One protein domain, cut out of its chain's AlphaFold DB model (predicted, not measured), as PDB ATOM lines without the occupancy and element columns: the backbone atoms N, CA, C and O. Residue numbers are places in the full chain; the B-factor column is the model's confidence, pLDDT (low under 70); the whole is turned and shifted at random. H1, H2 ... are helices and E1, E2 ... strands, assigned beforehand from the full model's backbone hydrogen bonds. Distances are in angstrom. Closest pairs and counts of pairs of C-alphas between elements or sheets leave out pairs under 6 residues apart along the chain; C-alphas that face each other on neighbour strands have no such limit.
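AT A GLANCE: This is residues 10 to 74 and 104 to 117 of the 118 residues of the protein "DUF2703 domain-containing protein" of Methanoculleus sp (UniProt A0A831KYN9). A small three-stranded sheet has helices H1 and H3 over one face and the other bare; short H2 sits beside it, and residues 16 to 32 loop widely. The 79 printed residues run E1 H1 E2 E3 H2 H3, a mixed class; the mixed sheet's order is E2 E1 E3. It is compact, radius of gyration of the C-alphas 12.0 A, spanning 34 by 26 by 23 A.

HOW THE PARTS SIT: E1, residues 10 to 15, is parallel to E2, residues 51 to 57, with N 11 and O 52 2.8 A apart, and antiparallel to E3, residues 61 to 64, with N 12 and O 63 2.8 A apart, both within hydrogen-bond range. E1, H1, residues 33 to 45, and E2 form a strand-helix-strand unit, parallel strands joined through a helix, with a right-handed crossover. H3, residues 105 to 115, and H1 lie on the same face, in two layers, helices over a sheet; they touch at a steep tilt of 48 degrees, closest C-alphas Ile 40 and Arg 109, 6.0 A. H2, residues 69 to 72, at the sheet's level, touches H3, closest C-alphas Ile 72 and Ala 111, 5.8 A. In H1 and H3 every O i to N i+4 pair is within hydrogen-bond range; H2 is too short for one.

IN THESE COORDINATES: E1 begins at C-alpha 10 (13.383, -13.668, 16.620); H3 ends at C-alpha 115 (17.671, -17.300, 23.434). E2 is 20.1 A long, H1 18.0 A.

THE WHOLE: Residues 75 to 103 are not printed; C-alphas 74 and 104 are 13.8 A apart. The link E1 to H1 is long. Residues 16 to 30 and 74 have pLDDT under 70.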
ATOM      1  N   VAL A  10      13.756 -14.986  17.151       86.62
ATOM      2  CA  VAL A  10      13.383 -13.668  16.620       86.62
ATOM      3  C   VAL A  10      14.206 -12.591  17.317       86.62
ATOM      4  O   VAL A  10      14.082 -12.399  18.524       86.62
ATOM      5  N   ILE A  11      15.048 -11.874  16.577       86.25
ATOM      6  CA  ILE A  11      15.781 -10.707  17.065       86.25
ATOM      7  C   ILE A  11      15.036  -9.451  16.628       86.25
ATOM      8  O   ILE A  11      15.031  -9.109  15.450       86.25
ATOM      9  N   THR A  12      14.448  -8.731  17.575       86.12
ATOM     10  CA  THR A  12      13.818  -7.435  17.318       86.12
ATOM     11  C   THR A  12      14.772  -6.320  17.721       86.12
ATOM     12  O   THR A  12      15.137  -6.185  18.891       86.12
ATOM     13  N   TRP A  13      15.164  -5.492  16.762       82.94
ATOM     14  CA  TRP A  13      15.971  -4.306  16.988       82.94
ATOM     15  C   TRP A  13      15.109  -3.050  16.876       82.94
ATOM     16  O   TRP A  13      14.717  -2.627  15.790       82.94
ATOM     17  N   ARG A  14      14.817  -2.433  18.023       79.56
ATOM     18  CA  ARG A  14      14.125  -1.147  18.102       79.56
ATOM     19  C   ARG A  14      15.123  -0.005  18.063       79.56
ATOM     20  O   ARG A  14      16.084  -0.006  18.837       79.56
ATOM     21  N   ARG A  15      14.891   0.989  17.207       72.31
ATOM     22  CA  ARG A  15      15.726   2.195  17.086       72.31
ATOM     23  C   ARG A  15      14.875   3.430  16.810       72.31
ATOM     24  O   ARG A  15      13.875   3.351  16.114       72.31
ATOM     25  N   GLN A  16      15.289   4.575  17.348       65.00
ATOM     26  CA  GLN A  16      14.567   5.834  17.170       65.00
ATOM     27  C   GLN A  16      15.033   6.523  15.881       65.00
ATOM     28  O   GLN A  16      16.241   6.716  15.691       65.00
ATOM     29  N   GLY A  17      14.097   6.926  15.018       56.88
ATOM     30  CA  GLY A  17      14.389   7.810  13.888       56.88
ATOM     31  C   GLY A  17      15.194   7.136  12.776       56.88
ATOM     32  O   GLY A  17      16.356   7.474  12.531       56.88
ATOM     33  N   LEU A  18      14.567   6.192  12.073       54.62
ATOM     34  CA  LEU A  18      15.025   5.771  10.743       54.62
ATOM     35  C   LEU A  18      15.042   6.996   9.799       54.62
ATOM     36  O   LEU A  18      14.100   7.789   9.852       54.62
ATOM     37  N   PRO A  19      16.069   7.196   8.941       54.19
ATOM     38  CA  PRO A  19      17.081   6.226   8.500       54.19
ATOM     39  C   PRO A  19      18.533   6.499   8.968       54.19
ATOM     40  O   PRO A  19      19.441   5.799   8.532       54.19
ATOM     41  N   ALA A  20      18.791   7.490   9.835       49.94
ATOM     42  CA  ALA A  20      20.151   7.978  10.139       49.94
ATOM     43  C   ALA A  20      20.540   7.926  11.633       49.94
ATOM     44  O   ALA A  20      21.271   8.786  12.123       49.94
ATOM     45  N   SER A  21      20.044   6.942  12.387       53.00
ATOM     46  CA  SER A  21      20.482   6.724  13.781       53.00
ATOM     47  C   SER A  21      21.980   6.347  13.851       53.00
ATOM     48  O   SER A  21      22.495   5.757  12.896       53.00
ATOM     49  N   PRO A  22      22.678   6.660  14.963       54.22
ATOM     50  CA  PRO A  22      24.117   6.448  15.098       54.22
ATOM     51  C   PRO A  22      24.495   4.991  14.840       54.22
ATOM     52  O   PRO A  22      23.814   4.063  15.283       54.22
ATOM     53  N   VAL A  23      25.590   4.803  14.104       58.09
ATOM     54  CA  VAL A  23      26.148   3.486  13.814       58.09
ATOM     55  C   VAL A  23      26.608   2.877  15.133       58.09
ATOM     56  O   VAL A  23      27.650   3.241  15.670       58.09
ATOM     57  N   VAL A  24      25.809   1.962  15.675       64.88
ATOM     58  CA  VAL A  24      26.164   1.254  16.900       64.88
ATOM     59  C   VAL A  24      27.206   0.199  16.534       64.88
ATOM     60  O   VAL A  24      26.895  -0.778  15.849       64.88
ATOM     61  N   LEU A  25      28.456   0.446  16.927       66.19
ATOM     62  CA  LEU A  25      29.590  -0.432  16.649       66.19
ATOM     63  C   LEU A  25      29.836  -1.393  17.814       66.19
ATOM     64  O   LEU A  25      29.749  -1.014  18.985       66.19
ATOM     65  N   CYS A  26      30.189  -2.630  17.481       68.81
ATOM     66  CA  CYS A  26      30.641  -3.622  18.441       68.81
ATOM     67  C   CYS A  26      32.064  -3.280  18.900       68.81
ATOM     68  O   CYS A  26      32.940  -3.099  18.057       68.81
ATOM     69  N   SER A  27      32.328  -3.242  20.213       67.75
ATOM     70  CA  SER A  27      33.654  -2.840  20.737       67.75
ATOM     71  C   SER A  27      34.802  -3.745  20.294       67.75
ATOM     72  O   SER A  27      35.931  -3.289  20.185       67.75
ATOM     73  N   ASP A  28      34.521  -5.031  20.082       67.75
ATOM     74  CA  ASP A  28      35.544  -6.048  19.818       67.75
ATOM     75  C   ASP A  28      35.882  -6.163  18.324       67.75
ATOM     76  O   ASP A  28      37.045  -6.228  17.938       67.75
ATOM     77  N   THR A  29      34.860  -6.131  17.464       67.00
ATOM     78  CA  THR A  29      35.018  -6.336  16.018       67.00
ATOM     79  C   THR A  29      34.968  -5.040  15.212       67.00
ATOM     80  O   THR A  29      35.270  -5.056  14.020       67.00
ATOM     81  N   GLY A  30      34.553  -3.922  15.820       69.88
ATOM     82  CA  GLY A  30      34.308  -2.659  15.120       69.88
ATOM     83  C   GLY A  30      33.206  -2.754  14.061       69.88
ATOM     84  O   GLY A  30      33.088  -1.866  13.220       69.88
ATOM     85  N   ARG A  31      32.419  -3.837  14.061       74.88
ATOM     86  CA  ARG A  31      31.325  -4.069  13.112       74.88
ATOM     87  C   ARG A  31      30.048  -3.408  13.588       74.88
ATOM     88  O   ARG A  31      29.831  -3.254  14.789       74.88
ATOM     89  N   THR A  32      29.184  -3.045  12.650       77.69
ATOM     90  CA  THR A  32      27.858  -2.529  12.992       77.69
ATOM     91  C   THR A  32      27.011  -3.633  13.622       77.69
ATOM     92  O   THR A  32      27.212  -4.820  13.364       77.69
ATOM     93  N   LEU A  33      26.041  -3.247  14.446       75.56
ATOM     94  CA  LEU A  33      25.109  -4.188  15.071       75.56
ATOM     95  C   LEU A  33      24.329  -5.014  14.031       75.56
ATOM     96  O   LEU A  33      24.096  -6.200  14.237       75.56
ATOM     97  N   GLN A  34      24.021  -4.415  12.878       77.31
ATOM     98  CA  GLN A  34      23.412  -5.105  11.740       77.31
ATOM     99  C   GLN A  34      24.336  -6.183  11.153       77.31
ATOM    100  O   GLN A  34      23.907  -7.318  10.966       77.31
ATOM    101  N   GLU A  35      25.615  -5.871  10.922       81.50
ATOM    102  CA  GLU A  35      26.606  -6.849  10.443       81.50
ATOM    103  C   GLU A  35      26.814  -7.982  11.457       81.50
ATOM    104  O   GLU A  35      26.937  -9.153  11.086       81.50
ATOM    105  N   ALA A  36      26.817  -7.648  12.749       82.88
ATOM    106  CA  ALA A  36      26.882  -8.624  13.828       82.88
ATOM    107  C   ALA A  36      25.659  -9.554  13.822       82.88
ATOM    108  O   ALA A  36      25.831 -10.770  13.915       82.88
ATOM    109  N   PHE A  37      24.442  -9.021  13.667       83.06
ATOM    110  CA  PHE A  37      23.229  -9.835  13.568       83.06
ATOM    111  C   PHE A  37      23.221 -10.722  12.328       83.06
ATOM    112  O   PHE A  37      22.910 -11.901  12.458       83.06
ATOM    113  N   SER A  38      23.634 -10.218  11.165       84.19
ATOM    114  CA  SER A  38      23.790 -11.040   9.957       84.19
ATOM    115  C   SER A  38      24.799 -12.175  10.164       84.19
ATOM    116  O   SER A  38      24.557 -13.310   9.762       84.19
ATOM    117  N   GLY A  39      25.918 -11.905  10.846       84.88
ATOM    118  CA  GLY A  39      26.902 -12.934  11.192       84.88
ATOM    119  C   GLY A  39      26.357 -13.978  12.173       84.88
ATOM    120  O   GLY A  39      26.602 -15.174  12.010       84.88
ATOM    121  N   ILE A  40      25.593 -13.540  13.177       84.06
ATOM    122  CA  ILE A  40      24.892 -14.418  14.123       84.06
ATOM    123  C   ILE A  40      23.861 -15.274  13.391       84.06
ATOM    124  O   ILE A  40      23.774 -16.470  13.667       84.06
ATOM    125  N   ALA A  41      23.124 -14.679  12.454       85.06
ATOM    126  CA  ALA A  41      22.128 -15.374  11.665       85.06
ATOM    127  C   ALA A  41      22.757 -16.514  10.874       85.06
ATOM    128  O   ALA A  41      22.387 -17.663  11.085       85.06
ATOM    129  N   GLY A  42      23.805 -16.233  10.094       84.62
ATOM    130  CA  GLY A  42      24.513 -17.274   9.345       84.62
ATOM    131  C   GLY A  42      25.096 -18.379  10.236       84.62
ATOM    132  O   GLY A  42      25.089 -19.547   9.857       84.62
ATOM    133  N   MET A  43      25.563 -18.045  11.444       85.25
ATOM    134  CA  MET A  43      26.069 -19.037  12.405       85.25
ATOM    135  C   MET A  43      24.963 -19.951  12.962       85.25
ATOM    136  O   MET A  43      25.231 -21.121  13.242       85.25
ATOM    137  N   LEU A  44      23.758 -19.418  13.177       83.19
ATOM    138  CA  LEU A  44      22.609 -20.165  13.693       83.19
ATOM    139  C   LEU A  44      21.912 -20.961  12.587       83.19
ATOM    140  O   LEU A  44      21.618 -22.134  12.795       83.19
ATOM    141  N   GLU A  45      21.766 -20.401  11.389       84.12
ATOM    142  CA  GLU A  45      21.255 -21.134  10.227       84.12
ATOM    143  C   GLU A  45      22.170 -22.306   9.851       84.12
ATOM    144  O   GLU A  45      21.688 -23.392   9.542       84.12
ATOM    145  N   ALA A  46      23.495 -22.149   9.979       85.44
ATOM    146  CA  ALA A  46      24.442 -23.258   9.820       85.44
ATOM    147  C   ALA A  46      24.257 -24.386  10.860       85.44
ATOM    148  O   ALA A  46      24.773 -25.486  10.670       85.44
ATOM    149  N   GLN A  47      23.546 -24.116  11.956       82.25
ATOM    150  CA  GLN A  47      23.167 -25.081  12.990       82.25
ATOM    151  C   GLN A  47      21.703 -25.538  12.860       82.25
ATOM    152  O   GLN A  47      21.183 -26.132  13.800       82.25
ATOM    153  N   ASP A  48      21.051 -25.278  11.719       81.81
ATOM    154  CA  ASP A  48      19.632 -25.581  11.459       81.81
ATOM    155  C   ASP A  48      18.656 -24.800  12.367       81.81
ATOM    156  O   ASP A  48      17.511 -25.190  12.582       81.81
ATOM    157  N   ILE A  49      19.100 -23.665  12.921       81.44
ATOM    158  CA  ILE A  49      18.288 -22.798  13.782       81.44
ATOM    159  C   ILE A  49      17.755 -21.638  12.946       81.44
ATOM    160  O   ILE A  49      18.501 -20.735  12.562       81.44
ATOM    161  N   ALA A  50      16.443 -21.641  12.708       81.56
ATOM    162  CA  ALA A  50      15.758 -20.556  12.019       81.56
ATOM    163  C   ALA A  50      15.819 -19.260  12.842       81.56
ATOM    164  O   ALA A  50      15.390 -19.217  13.998       81.56
ATOM    165  N   ILE A  51      16.318 -18.191  12.228       83.44
ATOM    166  CA  ILE A  51      16.440 -16.868  12.838       83.44
ATOM    167  C   ILE A  51      15.751 -15.814  11.977       83.44
ATOM    168  O   ILE A  51      15.852 -15.819  10.753       83.44
ATOM    169  N   ARG A  52      15.075 -14.871  12.627       84.88
ATOM    170  CA  ARG A  52      14.440 -13.726  11.979       84.88
ATOM    171  C   ARG A  52      14.899 -12.439  12.644       84.88
ATOM    172  O   ARG A  52      14.863 -12.344  13.864       84.88
ATOM    173  N   ILE A  53      15.325 -11.457  11.855       84.06
ATOM    174  CA  ILE A  53      15.735 -10.139  12.349       84.06
ATOM    175  C   ILE A  53      14.666  -9.134  11.923       84.06
ATOM    176  O   ILE A  53      14.362  -9.027  10.737       84.06
ATOM    177  N   GLU A  54      14.083  -8.425  12.884       85.19
ATOM    178  CA  GLU A  54      13.038  -7.428  12.658       85.19
ATOM    179  C   GLU A  54      13.496  -6.073  13.186       85.19
ATOM    180  O   GLU A  54      13.988  -5.969  14.308       85.19
ATOM    181  N   GLU A  55      13.335  -5.028  12.382       80.31
ATOM    182  CA  GLU A  55      13.650  -3.656  12.770       80.31
ATOM    183  C   GLU A  55      12.354  -2.893  13.045       80.31
ATOM    184  O   GLU A  55      11.451  -2.861  12.210       80.31
ATOM    185  N   GLU A  56      12.264  -2.265  14.213       80.75
ATOM    186  CA  GLU A  56      11.096  -1.494  14.636       80.75
ATOM    187  C   GLU A  56      11.499  -0.055  14.999       80.75
ATOM    188  O   GLU A  56      12.565   0.186  15.575       80.75
ATOM    189  N   ASP A  57      10.634   0.918  14.698       74.50
ATOM    190  CA  ASP A  57      10.813   2.281  15.209       74.50
ATOM    191  C   ASP A  57      10.378   2.349  16.678       74.50
ATOM    192  O   ASP A  57       9.321   1.841  17.064       74.50
ATOM    193  N   GLY A  58      11.209   2.952  17.525       71.00
ATOM    194  CA  GLY A  58      10.876   3.130  18.933       71.00
ATOM    195  C   GLY A  58      12.070   3.412  19.832       71.00
ATOM    196  O   GLY A  58      13.172   3.735  19.385       71.00
ATOM    197  N   ALA A  59      11.849   3.300  21.143       71.56
ATOM    198  CA  ALA A  59      12.925   3.413  22.123       71.56
ATOM    199  C   ALA A  59      13.991   2.341  21.857       71.56
ATOM    200  O   ALA A  59      13.648   1.176  21.655       71.56
ATOM    201  N   MET A  60      15.270   2.735  21.867       71.38
ATOM    202  CA  MET A  60      16.365   1.822  21.539       71.38
ATOM    203  C   MET A  60      16.328   0.588  22.441       71.38
ATOM    204  O   MET A  60      16.470   0.699  23.660       71.38
ATOM    205  N   ALA A  61      16.126  -0.578  21.836       76.75
ATOM    206  CA  ALA A  61      16.057  -1.849  22.538       76.75
ATOM    207  C   ALA A  61      16.445  -2.998  21.612       76.75
ATOM    208  O   ALA A  61      16.168  -2.971  20.415       76.75
ATOM    209  N   ILE A  62      17.069  -4.024  22.180       81.00
ATOM    210  CA  ILE A  62      17.306  -5.290  21.491       81.00
ATOM    211  C   ILE A  62      16.512  -6.349  22.241       81.00
ATOM    212  O   ILE A  62      16.701  -6.516  23.449       81.00
ATOM    213  N   LEU A  63      15.628  -7.046  21.537       85.06
ATOM    214  CA  LEU A  63      14.851  -8.151  22.071       85.06
ATOM    215  C   LEU A  63      15.204  -9.437  21.326       85.06
ATOM    216  O   LEU A  63      15.394  -9.422  20.117       85.06
ATOM    217  N   PHE A  64      15.270 -10.545  22.048       86.69
ATOM    218  CA  PHE A  64      15.435 -11.889  21.506       86.69
ATOM    219  C   PHE A  64      14.242 -12.724  21.975       86.69
ATOM    220  O   PHE A  64      14.021 -12.855  23.180       86.69
ATOM    221  N   ASN A  65      13.444 -13.255  21.050       86.19
ATOM    222  CA  ASN A  65      12.176 -13.935  21.332       86.19
ATOM    223  C   ASN A  65      11.257 -13.099  22.244       86.19
ATOM    224  O   ASN A  65      10.675 -13.596  23.206       86.19
ATOM    225  N   GLY A  66      11.198 -11.786  21.990       82.50
ATOM    226  CA  GLY A  66      10.438 -10.826  22.797       82.50
ATOM    227  C   GLY A  66      11.029 -10.518  24.178       82.50
ATOM    228  O   GLY A  66      10.486  -9.674  24.887       82.50
ATOM    229  N   ARG A  67      12.147 -11.146  24.571       82.50
ATOM    230  CA  ARG A  67      12.842 -10.863  25.834       82.50
ATOM    231  C   ARG A  67      13.924  -9.811  25.637       82.50
ATOM    232  O   ARG A  67      14.714  -9.939  24.703       82.50
ATOM    233  N   PRO A  68      14.029  -8.799  26.507       81.38
ATOM    234  CA  PRO A  68      15.080  -7.802  26.396       81.38
ATOM    235  C   PRO A  68      16.462  -8.456  26.542       81.38
ATOM    236  O   PRO A  68      16.676  -9.321  27.390       81.38
ATOM    237  N   PHE A  69      17.431  -8.011  25.745       81.81
ATOM    238  CA  PHE A  69      18.824  -8.476  25.796       81.81
ATOM    239  C   PHE A  69      19.411  -8.439  27.217       81.81
ATOM    240  O   PHE A  69      20.163  -9.324  27.620       81.81
ATOM    241  N   GLU A  70      19.002  -7.447  28.005       74.56
ATOM    242  CA  GLU A  70      19.405  -7.246  29.397       74.56
ATOM    243  C   GLU A  70      18.947  -8.370  30.336       74.56
ATOM    244  O   GLU A  70      19.597  -8.618  31.347       74.56
ATOM    245  N   GLU A  71      17.854  -9.069  30.023       77.81
ATOM    246  CA  GLU A  71      17.432 -10.255  30.779       77.81
ATOM    247  C   GLU A  71      18.332 -11.458  30.488       77.81
ATOM    248  O   GLU A  71      18.588 -12.278  31.368       77.81
ATOM    249  N   ILE A  72      18.835 -11.564  29.258       79.50
ATOM    250  CA  ILE A  72      19.616 -12.719  28.798       79.50
ATOM    251  C   ILE A  72      21.083 -12.587  29.220       79.50
ATOM    252  O   ILE A  72      21.721 -13.563  29.636       79.50
ATOM    253  N   VAL A  73      21.623 -11.371  29.121       73.56
ATOM    254  CA  VAL A  73      22.996 -11.021  29.497       73.56
ATOM    255  C   VAL A  73      23.026  -9.753  30.366       73.56
ATOM    256  O   VAL A  73      23.563  -8.716  29.970       73.56
ATOM    257  N   PRO A  74      22.527  -9.835  31.616       66.12
ATOM    258  CA  PRO A  74      22.403  -8.688  32.527       66.12
ATOM    259  C   PRO A  74      23.732  -8.041  32.928       66.12
ATOM    260  O   PRO A  74      23.731  -6.972  33.536       66.12
ATOM    261  N   PRO A 104      30.288  -5.990  22.796       72.12
ATOM    262  CA  PRO A 104      31.114  -6.886  21.999       72.12
ATOM    263  C   PRO A 104      30.243  -7.927  21.283       72.12
ATOM    264  O   PRO A 104      29.307  -8.490  21.857       72.12
ATOM    265  N   GLU A 105      30.591  -8.233  20.034       79.06
ATOM    266  CA  GLU A 105      29.839  -9.163  19.181       79.06
ATOM    267  C   GLU A 105      29.703 -10.554  19.821       79.06
ATOM    268  O   GLU A 105      28.654 -11.192  19.748       79.06
ATOM    269  N   SER A 106      30.740 -10.993  20.538       78.44
ATOM    270  CA  SER A 106      30.761 -12.233  21.321       78.44
ATOM    271  C   SER A 106      29.601 -12.346  22.317       78.44
ATOM    272  O   SER A 106      29.094 -13.440  22.558       78.44
ATOM    273  N   VAL A 107      29.139 -11.225  22.873       80.56
ATOM    274  CA  VAL A 107      28.017 -11.198  23.820       80.56
ATOM    275  C   VAL A 107      26.680 -11.237  23.095       80.56
ATOM    276  O   VAL A 107      25.777 -11.929  23.555       80.56
ATOM    277  N   LEU A 108      26.555 -10.563  21.948       80.94
ATOM    278  CA  LEU A 108      25.374 -10.696  21.090       80.94
ATOM    279  C   LEU A 108      25.207 -12.149  20.631       80.94
ATOM    280  O   LEU A 108      24.115 -12.704  20.733       80.94
ATOM    281  N   ARG A 109      26.304 -12.806  20.231       83.50
ATOM    282  CA  ARG A 109      26.328 -14.244  19.917       83.50
ATOM    283  C   ARG A 109      25.907 -15.094  21.113       83.50
ATOM    284  O   ARG A 109      25.106 -16.009  20.951       83.50
ATOM    285  N   LEU A 110      26.423 -14.805  22.308       83.25
ATOM    286  CA  LEU A 110      26.043 -15.526  23.526       83.25
ATOM    287  C   LEU A 110      24.549 -15.368  23.835       83.25
ATOM    288  O   LEU A 110      23.890 -16.353  24.161       83.25
ATOM    289  N   ALA A 111      24.016 -14.151  23.722       83.88
ATOM    290  CA  ALA A 111      22.605 -13.877  23.959       83.88
ATOM    291  C   ALA A 111      21.713 -14.592  22.940       83.88
ATOM    292  O   ALA A 111      20.739 -15.228  23.332       83.88
ATOM    293  N   ALA A 112      22.092 -14.565  21.660       83.56
ATOM    294  CA  ALA A 112      21.397 -15.275  20.596       83.56
ATOM    295  C   ALA A 112      21.364 -16.788  20.844       83.56
ATOM    296  O   ALA A 112      20.302 -17.397  20.779       83.56
ATOM    297  N   ARG A 113      22.505 -17.387  21.209       83.12
ATOM    298  CA  ARG A 113      22.589 -18.817  21.544       83.12
ATOM    299  C   ARG A 113      21.692 -19.176  22.727       83.12
ATOM    300  O   ARG A 113      20.867 -20.070  22.598       83.12
ATOM    301  N   ARG A 114      21.767 -18.412  23.821       82.50
ATOM    302  CA  ARG A 114      20.901 -18.621  24.992       82.50
ATOM    303  C   ARG A 114      19.419 -18.503  24.653       82.50
ATOM    304  O   ARG A 114      18.617 -19.294  25.137       82.50
ATOM    305  N   ALA A 115      19.052 -17.512  23.846       81.31
ATOM    306  CA  ALA A 115      17.671 -17.300  23.434       81.31
ATOM    307  C   ALA A 115      17.164 -18.383  22.469       81.31
ATOM    308  O   ALA A 115      15.977 -18.690  22.497       81.31
ATOM    309  N   ALA A 116      18.062 -18.986  21.684       77.00
ATOM    310  CA  ALA A 116      17.798 -20.152  20.843       77.00
ATOM    311  C   ALA A 116      17.813 -21.490  21.618       77.00
ATOM    312  O   ALA A 116      17.586 -22.539  21.023       77.00
ATOM    313  N   GLY A 117      18.077 -21.477  22.932       76.06
ATOM    314  CA  GLY A 117      18.103 -22.681  23.771       76.06
ATOM    315  C   GLY A 117      19.420 -23.468  23.755       76.06
ATOM    316  O   GLY A 117      19.421 -24.636  24.142       76.06
TER     317      GLY A 117